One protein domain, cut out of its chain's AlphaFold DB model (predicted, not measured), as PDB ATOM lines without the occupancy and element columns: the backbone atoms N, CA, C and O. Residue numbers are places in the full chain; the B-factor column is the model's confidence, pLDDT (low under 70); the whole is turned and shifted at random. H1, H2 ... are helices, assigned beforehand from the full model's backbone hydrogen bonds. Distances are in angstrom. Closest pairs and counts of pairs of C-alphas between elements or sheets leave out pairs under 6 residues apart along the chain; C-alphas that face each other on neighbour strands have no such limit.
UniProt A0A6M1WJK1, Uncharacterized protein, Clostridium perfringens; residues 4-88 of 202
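This is residues 4 to 88 of the 202 residues of an uncharacterized protein of Clostridium perfringens (UniProt A0A6M1WJK1). Three helices pack as a small bundle, their centres at the corners of a triangle, and a long narrow loop reaches out well beyond it. H1 and H2 form a hairpin and H3 packs on both; the loop belongs to the link from H2 to H3, turns back near Gly 58 and makes much of the length. The printed part has 85 residues with three named helices, in the order H1, H2, H3, and no named strand, and its class is all helix. It is only just loose, close to compact, with a radius of gyration of the C-alphas of 14.5 A, and only just elongated, with spans of 51 by 29 by 16 A.

The longest helix, H3, residues 67 to 86, touches H1, residues 4 to 21, at a shallow tilt of 30 degrees, opposite ways; their closest C-alphas, of Ile 12 and Lys 75, are 5.9 A apart. With residues 67 to 74 alone H3 touches H2, residues 24 to 38; the closest C-alphas, of Val 31 and Leu 71, are 5.7 A apart. These two run the same way at 36 degrees, only just a steep tilt. H1, with residues 11 to 19 alone, touches H2 at a shallow tilt of 16 degrees, opposite ways, with the closest C-alphas, of Ala 18 and Ile 27, 5.8 A apart. In H1, H2 and H3 every O i to N i+4 pair is within hydrogen-bond range.

H3 measures 28.6 A from C-alpha 67 at (99.275, 127.462, 126.107) to C-alpha 86 at (80.775, 133.644, 147.053). H1 begins at C-alpha 4 at (79.498, 138.995, 136.406) and measures 25.9 A; H2 measures 20.9 A.

The C-alphas farthest apart, of Gly 58 and Gly 88, are 51.4 A apart. The link from H1 to H2 is tight; that from H2 to H3, residues 39 to 66, is long. The printed part has no cut. Its mean pLDDT is 84.3, with residues 58, 60 to 61 and 88 under 70.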
ATOM      1  N   PHE A   4      78.081 139.346 136.354       80.25
ATOM      2  CA  PHE A   4      79.498 138.995 136.406       80.25
ATOM      3  C   PHE A   4      79.812 137.592 136.974       80.25
ATOM      4  O   PHE A   4      80.660 136.882 136.441       80.25
ATOM      5  N   LYS A   5      79.078 137.120 137.998       81.00
ATOM      6  CA  LYS A   5      79.250 135.746 138.518       81.00
ATOM      7  C   LYS A   5      78.833 134.691 137.493       81.00
ATOM      8  O   LYS A   5      79.351 133.578 137.531       81.00
ATOM      9  N   LYS A   6      77.882 135.010 136.607       86.06
ATOM     10  CA  LYS A   6      77.502 134.115 135.507       86.06
ATOM     11  C   LYS A   6      78.600 134.075 134.448       86.06
ATOM     12  O   LYS A   6      78.956 132.984 134.031       86.06
ATOM     13  N   ILE A   7      79.181 135.229 134.110       87.50
ATOM     14  CA  ILE A   7      80.294 135.337 133.153       87.50
ATOM     15  C   ILE A   7      81.492 134.495 133.615       87.50
ATOM     16  O   ILE A   7      82.005 133.697 132.842       87.50
ATOM     17  N   ILE A   8      81.892 134.585 134.889       89.31
ATOM     18  CA  ILE A   8      83.002 133.770 135.420       89.31
ATOM     19  C   ILE A   8      82.722 132.272 135.263       89.31
ATOM     20  O   ILE A   8      83.581 131.529 134.798       89.31
ATOM     21  N   LYS A   9      81.517 131.819 135.637       90.00
ATOM     22  CA  LYS A   9      81.137 130.403 135.521       90.00
ATOM     23  C   LYS A   9      81.125 129.921 134.072       90.00
ATOM     24  O   LYS A   9      81.551 128.802 133.815       90.00
ATOM     25  N   ASP A  10      80.655 130.759 133.154       91.94
ATOM     26  CA  ASP A  10      80.631 130.454 131.727       91.94
ATOM     27  C   ASP A  10      82.051 130.286 131.168       91.94
ATOM     28  O   ASP A  10      82.349 129.277 130.535       91.94
ATOM     29  N   TYR A  11      82.973 131.194 131.504       92.25
ATOM     30  CA  TYR A  11      84.375 131.074 131.094       92.25
ATOM     31  C   TYR A  11      85.084 129.862 131.707       92.25
ATOM     32  O   TYR A  11      85.862 129.213 131.015       92.25
ATOM     33  N   ILE A  12      84.793 129.506 132.965       92.44
ATOM     34  CA  ILE A  12      85.307 128.265 133.571       92.44
ATOM     35  C   ILE A  12      84.823 127.045 132.775       92.44
ATOM     36  O   ILE A  12      85.628 126.179 132.442       92.44
ATOM     37  N   HIS A  13      83.542 127.010 132.399       91.81
ATOM     38  CA  HIS A  13      82.993 125.919 131.596       91.81
ATOM     39  C   HIS A  13      83.614 125.851 130.191       91.81
ATOM     40  O   HIS A  13      83.943 124.768 129.708       91.81
ATOM     41  N   GLN A  14      83.842 127.000 129.547       90.44
ATOM     42  CA  GLN A  14      84.546 127.058 128.265       90.44
ATOM     43  C   GLN A  14      85.998 126.561 128.380       90.44
ATOM     44  O   GLN A  14      86.475 125.885 127.466       90.44
ATOM     45  N   CYS A  15      86.690 126.836 129.495       90.44
ATOM     46  CA  CYS A  15      88.014 126.270 129.765       90.44
ATOM     47  C   CYS A  15      87.970 124.740 129.838       90.44
ATOM     48  O   CYS A  15      88.824 124.094 129.235       90.44
ATOM     49  N   ASP A  16      86.991 124.162 130.538       91.38
ATOM     50  CA  ASP A  16      86.844 122.703 130.643       91.38
ATOM     51  C   ASP A  16      86.666 122.057 129.269       91.38
ATOM     52  O   ASP A  16      87.429 121.164 128.899       91.38
ATOM     53  N   ILE A  17      85.743 122.591 128.464       89.62
ATOM     54  CA  ILE A  17      85.496 122.118 127.096       89.62
ATOM     55  C   ILE A  17      86.771 122.206 126.247       89.62
ATOM     56  O   ILE A  17      87.128 121.260 125.545       89.62
ATOM     57  N   ALA A  18      87.484 123.333 126.298       89.12
ATOM     58  CA  ALA A  18      88.697 123.521 125.507       89.12
ATOM     59  C   ALA A  18      89.832 122.570 125.921       89.12
ATOM     60  O   ALA A  18      90.571 122.082 125.061       89.12
ATOM     61  N   LEU A  19      89.949 122.273 127.218       89.00
ATOM     62  CA  LEU A  19      90.934 121.332 127.757       89.00
ATOM     63  C   LEU A  19      90.599 119.871 127.430       89.00
ATOM     64  O   LEU A  19      91.531 119.086 127.222       89.00
ATOM     65  N   GLU A  20      89.314 119.513 127.364       89.62
ATOM     66  CA  GLU A  20      88.835 118.181 126.964       89.62
ATOM     67  C   GLU A  20      89.014 117.930 125.464       89.62
ATOM     68  O   GLU A  20      89.565 116.904 125.069       89.62
ATOM     69  N   ILE A  21      88.603 118.884 124.624       88.81
ATOM     70  CA  ILE A  21      88.733 118.783 123.162       88.81
ATOM     71  C   ILE A  21      90.208 118.900 122.731       88.81
ATOM     72  O   ILE A  21      90.576 118.456 121.645       88.81
ATOM     73  N   ASN A  22      91.063 119.478 123.584       83.81
ATOM     74  CA  ASN A  22      92.485 119.723 123.331       83.81
ATOM     75  C   ASN A  22      92.734 120.502 122.023       83.81
ATOM     76  O   ASN A  22      93.659 120.211 121.266       83.81
ATOM     77  N   ASN A  23      91.876 121.485 121.740       84.44
ATOM     78  CA  ASN A  23      91.973 122.324 120.548       84.44
ATOM     79  C   ASN A  23      92.824 123.565 120.841       84.44
ATOM     80  O   ASN A  23      92.369 124.488 121.514       84.44
ATOM     81  N   GLU A  24      94.038 123.604 120.296       83.19
ATOM     82  CA  GLU A  24      95.006 124.676 120.553       83.19
ATOM     83  C   GLU A  24      94.505 126.072 120.160       83.19
ATOM     84  O   GLU A  24      94.716 127.022 120.907       83.19
ATOM     85  N   ASN A  25      93.779 126.208 119.045       85.38
ATOM     86  CA  ASN A  25      93.246 127.504 118.605       85.38
ATOM     87  C   ASN A  25      92.170 128.031 119.563       85.38
ATOM     88  O   ASN A  25      92.084 129.230 119.832       85.38
ATOM     89  N   LEU A  26      91.334 127.124 120.078       86.69
ATOM     90  CA  LEU A  26      90.312 127.464 121.062       86.69
ATOM     91  C   LEU A  26      90.951 127.851 122.401       86.69
ATOM     92  O   LEU A  26      90.530 128.832 123.013       86.69
ATOM     93  N   ILE A  27      91.981 127.109 122.822       87.81
ATOM     94  CA  ILE A  27      92.766 127.391 124.028       87.81
ATOM     95  C   ILE A  27      93.393 128.786 123.939       87.81
ATOM     96  O   ILE A  27      93.233 129.581 124.862       87.81
ATOM     97  N   ASP A  28      94.043 129.104 122.819       86.69
ATOM     98  CA  ASP A  28      94.706 130.393 122.599       86.69
ATOM     99  C   ASP A  28      93.709 131.556 122.659       86.69
ATOM    100  O   ASP A  28      93.870 132.503 123.428       86.69
ATOM    101  N   SER A  29      92.592 131.424 121.935       89.06
ATOM    102  CA  SER A  29      91.536 132.435 121.953       89.06
ATOM    103  C   SER A  29      90.936 132.637 123.348       89.06
ATOM    104  O   SER A  29      90.557 133.761 123.689       89.06
ATOM    105  N   LEU A  30      90.815 131.578 124.154       90.94
ATOM    106  CA  LEU A  30      90.299 131.682 125.518       90.94
ATOM    107  C   LEU A  30      91.282 132.370 126.459       90.94
ATOM    108  O   LEU A  30      90.840 133.199 127.252       90.94
ATOM    109  N   VAL A  31      92.581 132.078 126.357       89.25
ATOM    110  CA  VAL A  31      93.620 132.759 127.144       89.25
ATOM    111  C   VAL A  31      93.522 134.273 126.939       89.25
ATOM    112  O   VAL A  31      93.360 135.009 127.916       89.25
ATOM    113  N   ASP A  32      93.502 134.728 125.684       88.19
ATOM    114  CA  ASP A  32      93.413 136.155 125.350       88.19
ATOM    115  C   ASP A  32      92.114 136.797 125.853       88.19
ATOM    116  O   ASP A  32      92.131 137.875 126.454       88.19
ATOM    117  N   LYS A  33      90.971 136.125 125.655       90.06
ATOM    118  CA  LYS A  33      89.660 136.627 126.099       90.06
ATOM    119  C   LYS A  33      89.567 136.735 127.618       90.06
ATOM    120  O   LYS A  33      89.063 137.736 128.118       90.06
ATOM    121  N   ILE A  34      90.039 135.724 128.347       91.31
ATOM    122  CA  ILE A  34      90.022 135.719 129.816       91.31
ATOM    123  C   ILE A  34      90.874 136.868 130.338       91.31
ATOM    124  O   ILE A  34      90.436 137.614 131.208       91.31
ATOM    125  N   ILE A  35      92.073 137.046 129.787       88.31
ATOM    126  CA  ILE A  35      92.936 138.158 130.171       88.31
ATOM    127  C   ILE A  35      92.222 139.489 129.911       88.31
ATOM    128  O   ILE A  35      92.089 140.279 130.836       88.31
ATOM    129  N   ALA A  36      91.707 139.717 128.703       86.94
ATOM    130  CA  ALA A  36      91.073 140.986 128.348       86.94
ATOM    131  C   ALA A  36      89.856 141.330 129.225       86.94
ATOM    132  O   ALA A  36      89.640 142.494 129.552       86.94
ATOM    133  N   ILE A  37      89.062 140.325 129.605       85.44
ATOM    134  CA  ILE A  37      87.837 140.526 130.390       85.44
ATOM    135  C   ILE A  37      88.143 140.693 131.877       85.44
ATOM    136  O   ILE A  37      87.531 141.530 132.530       85.44
ATOM    137  N   PHE A  38      89.067 139.900 132.418       86.81
ATOM    138  CA  PHE A  38      89.270 139.803 133.862       86.81
ATOM    139  C   PHE A  38      90.515 140.536 134.370       86.81
ATOM    140  O   PHE A  38      90.696 140.614 135.579       86.81
ATOM    141  N   GLU A  39      91.364 141.098 133.503       84.50
ATOM    142  CA  GLU A  39      92.551 141.868 133.915       84.50
ATOM    143  C   GLU A  39      92.210 143.065 134.809       84.50
ATOM    144  O   GLU A  39      92.976 143.386 135.713       84.50
ATOM    145  N   VAL A  40      91.049 143.689 134.601       80.62
ATOM    146  CA  VAL A  40      90.593 144.821 135.422       80.62
ATOM    147  C   VAL A  40      90.176 144.372 136.827       80.62
ATOM    148  O   VAL A  40      90.424 145.081 137.798       80.62
ATOM    149  N   ASP A  41      89.566 143.191 136.946       81.06
ATOM    150  CA  ASP A  41      88.969 142.701 138.194       81.06
ATOM    151  C   ASP A  41      89.890 141.767 138.996       81.06
ATOM    152  O   ASP A  41      89.729 141.617 140.209       81.06
ATOM    153  N   ILE A  42      90.845 141.108 138.335       81.19
ATOM    154  CA  ILE A  42      91.766 140.137 138.928       81.19
ATOM    155  C   ILE A  42      93.196 140.679 138.796       81.19
ATOM    156  O   ILE A  42      93.837 140.494 137.755       81.19
ATOM    157  N   PRO A  43      93.736 141.303 139.859       78.06
ATOM    158  CA  PRO A  43      95.117 141.766 139.873       78.06
ATOM    159  C   PRO A  43      96.086 140.627 139.550       78.06
ATOM    160  O   PRO A  43      95.900 139.488 139.990       78.06
ATOM    161  N   ASP A  44      97.135 140.933 138.787       80.69
ATOM    162  CA  ASP A  44      98.178 139.977 138.408       80.69
ATOM    163  C   ASP A  44      97.647 138.706 137.706       80.69
ATOM    164  O   ASP A  44      98.248 137.627 137.803       80.69
ATOM    165  N   ILE A  45      96.537 138.794 136.957       84.19
ATOM    166  CA  ILE A  45      95.981 137.631 136.243       84.19
ATOM    167  C   ILE A  45      97.007 136.995 135.285       84.19
ATOM    168  O   ILE A  45      97.111 135.766 135.216       84.19
ATOM    169  N   LYS A  46      97.863 137.816 134.663       84.94
ATOM    170  CA  LYS A  46      98.961 137.408 133.766       84.94
ATOM    171  C   LYS A  46     100.140 136.731 134.475       84.94
ATOM    172  O   LYS A  46     100.906 136.003 133.851       84.94
ATOM    173  N   LYS A  47     100.303 136.936 135.786       86.44
ATOM    174  CA  LYS A  47     101.474 136.453 136.529       86.44
ATOM    175  C   LYS A  47     101.541 134.927 136.547       86.44
ATOM    176  O   LYS A  47     100.575 134.278 136.953       86.44
ATOM    177  N   GLY A  48     102.701 134.387 136.176       82.06
ATOM    178  CA  GLY A  48     102.969 132.947 136.131       82.06
ATOM    179  C   GLY A  48     102.609 132.276 134.805       82.06
ATOM    180  O   GLY A  48     102.832 131.078 134.688       82.06
ATOM    181  N   GLN A  49     102.070 133.015 133.829       86.19
ATOM    182  CA  GLN A  49     101.891 132.485 132.480       86.19
ATOM    183  C   GLN A  49     103.240 132.357 131.775       86.19
ATOM    184  O   GLN A  49     104.099 133.238 131.856       86.19
ATOM    185  N   GLU A  50     103.403 131.255 131.063       84.19
ATOM    186  CA  GLU A  50     104.508 131.029 130.155       84.19
ATOM    187  C   GLU A  50     104.374 131.979 128.955       84.19
ATOM    188  O   GLU A  50     103.293 132.131 128.386       84.19
ATOM    189  N   CYS A  51     105.468 132.638 128.576       78.31
ATOM    190  CA  CYS A  51     105.516 133.548 127.434       78.31
ATOM    191  C   CYS A  51     106.450 132.978 126.373       78.31
ATOM    192  O   CYS A  51     107.457 132.360 126.713       78.31
ATOM    193  N   ASN A  52     106.143 133.212 125.097       79.44
ATOM    194  CA  ASN A  52     107.076 132.870 124.032       79.44
ATOM    195  C   ASN A  52     108.344 133.715 124.178       79.44
ATOM    196  O   ASN A  52     108.268 134.940 124.280       79.44
ATOM    197  N   ILE A  53     109.497 133.059 124.151       79.19
ATOM    198  CA  ILE A  53     110.802 133.709 124.087       79.19
ATOM    199  C   ILE A  53     111.351 133.388 122.706       79.19
ATOM    200  O   ILE A  53     111.643 132.233 122.402       79.19
ATOM    201  N   ILE A  54     111.415 134.401 121.847       76.12
ATOM    202  CA  ILE A  54     111.993 134.271 120.512       76.12
ATOM    203  C   ILE A  54     113.440 134.726 120.616       76.12
ATOM    204  O   ILE A  54     113.706 135.859 121.022       76.12
ATOM    205  N   ASP A  55     114.358 133.843 120.249       75.19
ATOM    206  CA  ASP A  55     115.759 134.195 120.098       75.19
ATOM    207  C   ASP A  55     115.920 135.084 118.858       75.19
ATOM    208  O   ASP A  55     115.806 134.637 117.716       75.19
ATOM    209  N   LEU A  56     116.125 136.376 119.104       74.25
ATOM    210  CA  LEU A  56     116.353 137.376 118.063       74.25
ATOM    211  C   LEU A  56     117.832 137.460 117.653       74.25
ATOM    212  O   LEU A  56     118.137 138.090 116.641       74.25
ATOM    213  N   ASN A  57     118.738 136.849 118.425       76.25
ATOM    214  CA  ASN A  57     120.188 137.015 118.301       76.25
ATOM    215  C   ASN A  57     120.907 135.754 117.787       76.25
ATOM    216  O   ASN A  57     122.087 135.836 117.444       76.25
ATOM    217  N   GLY A  58     120.220 134.613 117.698       66.19
ATOM    218  CA  GLY A  58     120.775 133.346 117.221       66.19
ATOM    219  C   GLY A  58     121.632 132.612 118.259       66.19
ATOM    220  O   GLY A  58     122.503 131.834 117.871       66.19
ATOM    221  N   ASP A  59     121.426 132.871 119.553       72.69
ATOM    222  CA  ASP A  59     122.112 132.198 120.663       72.69
ATOM    223  C   ASP A  59     121.555 130.797 120.997       72.69
ATOM    224  O   ASP A  59     122.159 130.060 121.780       72.69
ATOM    225  N   GLY A  60     120.464 130.392 120.342       66.88
ATOM    226  CA  GLY A  60     119.931 129.034 120.360       66.88
ATOM    227  C   GLY A  60     118.834 128.775 121.392       66.88
ATOM    228  O   GLY A  60     118.453 127.617 121.568       66.88
ATOM    229  N   TYR A  61     118.292 129.802 122.055       62.91
ATOM    230  CA  TYR A  61     117.256 129.624 123.080       62.91
ATOM    231  C   TYR A  61     115.901 130.216 122.675       62.91
ATOM    232  O   TYR A  61     115.498 131.283 123.135       62.91
ATOM    233  N   SER A  62     115.136 129.481 121.861       72.56
ATOM    234  CA  SER A  62     113.706 129.759 121.668       72.56
ATOM    235  C   SER A  62     112.850 128.933 122.631       72.56
ATOM    236  O   SER A  62     112.978 127.708 122.672       72.56
ATOM    237  N   TYR A  63     111.938 129.579 123.353       76.62
ATOM    238  CA  TYR A  63     110.943 128.924 124.199       76.62
ATOM    239  C   TYR A  63     109.544 129.167 123.638       76.62
ATOM    240  O   TYR A  63     109.138 130.313 123.445       76.62
ATOM    241  N   ILE A  64     108.801 128.091 123.398       77.44
ATOM    242  CA  ILE A  64     107.390 128.158 123.018       77.44
ATOM    243  C   ILE A  64     106.577 127.866 124.273       77.44
ATOM    244  O   ILE A  64     106.751 126.822 124.899       77.44
ATOM    245  N   ALA A  65     105.712 128.803 124.645       81.12
ATOM    246  CA  ALA A  65     104.853 128.677 125.806       81.12
ATOM    247  C   ALA A  65     103.860 127.526 125.644       81.12
ATOM    248  O   ALA A  65     103.199 127.390 124.610       81.12
ATOM    249  N   ASP A  66     103.686 126.748 126.708       84.50
ATOM    250  CA  ASP A  66     102.628 125.759 126.799       84.50
ATOM    251  C   ASP A  66     101.300 126.466 127.106       84.50
ATOM    252  O   ASP A  66     100.926 126.757 128.249       84.50
ATOM    253  N   LYS A  67     100.562 126.761 126.036       83.44
ATOM    254  CA  LYS A  67      99.275 127.462 126.107       83.44
ATOM    255  C   LYS A  67      98.225 126.684 126.903       83.44
ATOM    256  O   LYS A  67      97.357 127.295 127.526       83.44
ATOM    257  N   ARG A  68      98.324 125.351 126.952       87.12
ATOM    258  CA  ARG A  68      97.433 124.509 127.759       87.12
ATOM    259  C   ARG A  68      97.687 124.748 129.245       87.12
ATOM    260  O   ARG A  68      96.729 124.936 129.994       87.12
ATOM    261  N   LYS A  69      98.953 124.822 129.675       88.56
ATOM    262  CA  LYS A  69      99.291 125.214 131.056       88.56
ATOM    263  C   LYS A  69      98.809 126.621 131.391       88.56
ATOM    264  O   LYS A  69      98.274 126.821 132.480       88.56
ATOM    265  N   ASN A  70      98.939 127.574 130.467       90.06
ATOM    266  CA  ASN A  70      98.432 128.935 130.672       90.06
ATOM    267  C   ASN A  70      96.914 128.957 130.884       90.06
ATOM    268  O   ASN A  70      96.434 129.620 131.805       90.06
ATOM    269  N   LEU A  71      96.159 128.190 130.093       91.38
ATOM    270  CA  LEU A  71      94.711 128.088 130.259       91.38
ATOM    271  C   LEU A  71      94.324 127.420 131.588       91.38
ATOM    272  O   LEU A  71      93.416 127.902 132.261       91.38
ATOM    273  N   ILE A  72      95.033 126.365 132.008       90.38
ATOM    274  CA  ILE A  72      94.829 125.727 133.322       90.38
ATOM    275  C   ILE A  72      95.084 126.729 134.453       90.38
ATOM    276  O   ILE A  72      94.281 126.843 135.379       90.38
ATOM    277  N   LEU A  73      96.177 127.493 134.370       90.50
ATOM    278  CA  LEU A  73      96.498 128.521 135.356       90.50
ATOM    279  C   LEU A  73      95.383 129.570 135.446       90.50
ATOM    280  O   LEU A  73      94.948 129.917 136.544       90.50
ATOM    281  N   LEU A  74      94.909 130.062 134.301       91.88
ATOM    282  CA  LEU A  74      93.823 131.035 134.234       91.88
ATOM    283  C   LEU A  74      92.510 130.478 134.792       91.88
ATOM    284  O   LEU A  74      91.868 131.155 135.595       91.88
ATOM    285  N   LYS A  75      92.149 129.237 134.449       93.06
ATOM    286  CA  LYS A  75      90.982 128.547 135.012       93.06
ATOM    287  C   LYS A  75      91.051 128.506 136.543       93.06
ATOM    288  O   LYS A  75      90.116 128.958 137.201       93.06
ATOM    289  N   ASN A  76      92.174 128.066 137.111       89.00
ATOM    290  CA  ASN A  76      92.352 127.987 138.566       89.00
ATOM    291  C   ASN A  76      92.217 129.364 139.239       89.00
ATOM    292  O   ASN A  76      91.651 129.488 140.327       89.00
ATOM    293  N   LYS A  77      92.708 130.428 138.589       90.00
ATOM    294  CA  LYS A  77      92.538 131.802 139.086       90.00
ATOM    295  C   LYS A  77      91.074 132.245 139.065       90.00
ATOM    296  O   LYS A  77      90.626 132.854 140.037       90.00
ATOM    297  N   LEU A  78      90.328 131.921 138.008       90.62
ATOM    298  CA  LEU A  78      88.891 132.203 137.920       90.62
ATOM    299  C   LEU A  78      88.091 131.438 138.981       90.62
ATOM    300  O   LEU A  78      87.194 132.016 139.594       90.62
ATOM    301  N   GLU A  79      88.429 130.176 139.251       89.44
ATOM    302  CA  GLU A  79      87.803 129.375 140.312       89.44
ATOM    303  C   GLU A  79      88.053 129.974 141.699       89.44
ATOM    304  O   GLU A  79      87.108 130.195 142.461       89.44
ATOM    305  N   ALA A  80      89.307 130.324 142.002       85.19
ATOM    306  CA  ALA A  80      89.665 130.970 143.261       85.19
ATOM    307  C   ALA A  80      88.954 132.322 143.431       85.19
ATOM    308  O   ALA A  80      88.492 132.660 144.522       85.19
ATOM    309  N   TYR A  81      88.840 133.099 142.353       86.12
ATOM    310  CA  TYR A  81      88.122 134.368 142.362       86.12
ATOM    311  C   TYR A  81      86.609 134.170 142.555       86.12
ATOM    312  O   TYR A  81      86.000 134.835 143.392       86.12
ATOM    313  N   SER A  82      86.010 133.193 141.870       85.88
ATOM    314  CA  SER A  82      84.606 132.798 142.042       85.88
ATOM    315  C   SER A  82      84.291 132.382 143.483       85.88
ATOM    316  O   SER A  82      83.267 132.799 144.029       85.88
ATOM    317  N   ALA A  83      85.184 131.618 144.125       81.06
ATOM    318  CA  ALA A  83      85.057 131.228 145.529       81.06
ATOM    319  C   ALA A  83      85.064 132.455 146.455       81.06
ATOM    320  O   ALA A  83      84.105 132.672 147.192       81.06
ATOM    321  N   LYS A  84      86.058 133.343 146.311       81.12
ATOM    322  CA  LYS A  84      86.152 134.589 147.096       81.12
ATOM    323  C   LYS A  84      84.924 135.494 146.948       81.12
ATOM    324  O   LYS A  84      84.496 136.117 147.918       81.12
ATOM    325  N   LEU A  85      84.340 135.563 145.749       81.44
ATOM    326  CA  LEU A  85      83.098 136.302 145.497       81.44
ATOM    327  C   LEU A  85      81.878 135.666 146.180       81.44
ATOM    328  O   LEU A  85      80.898 136.357 146.465       81.44
ATOM    329  N   ASN A  86      81.861 134.345 146.364       80.00
ATOM    330  CA  ASN A  86      80.775 133.644 147.053       80.00
ATOM    331  C   ASN A  86      80.900 133.758 148.572       80.00
ATOM    332  O   ASN A  86      79.876 133.917 149.230       80.00
ATOM    333  N   ASP A  87      82.128 133.812 149.081       74.56
ATOM    334  CA  ASP A  87      82.432 134.027 150.499       74.56
ATOM    335  C   ASP A  87      82.259 135.496 150.939       74.56
ATOM    336  O   ASP A  87      82.446 135.827 152.107       74.56
ATOM    337  N   GLY A  88      81.917 136.402 150.011       66.81
ATOM    338  CA  GLY A  88      81.740 137.833 150.291       66.81
ATOM    339  C   GLY A  88      83.046 138.581 150.582       66.81
ATOM    340  O   GLY A  88      83.013 139.719 151.037       66.81
TER     341      GLY A  88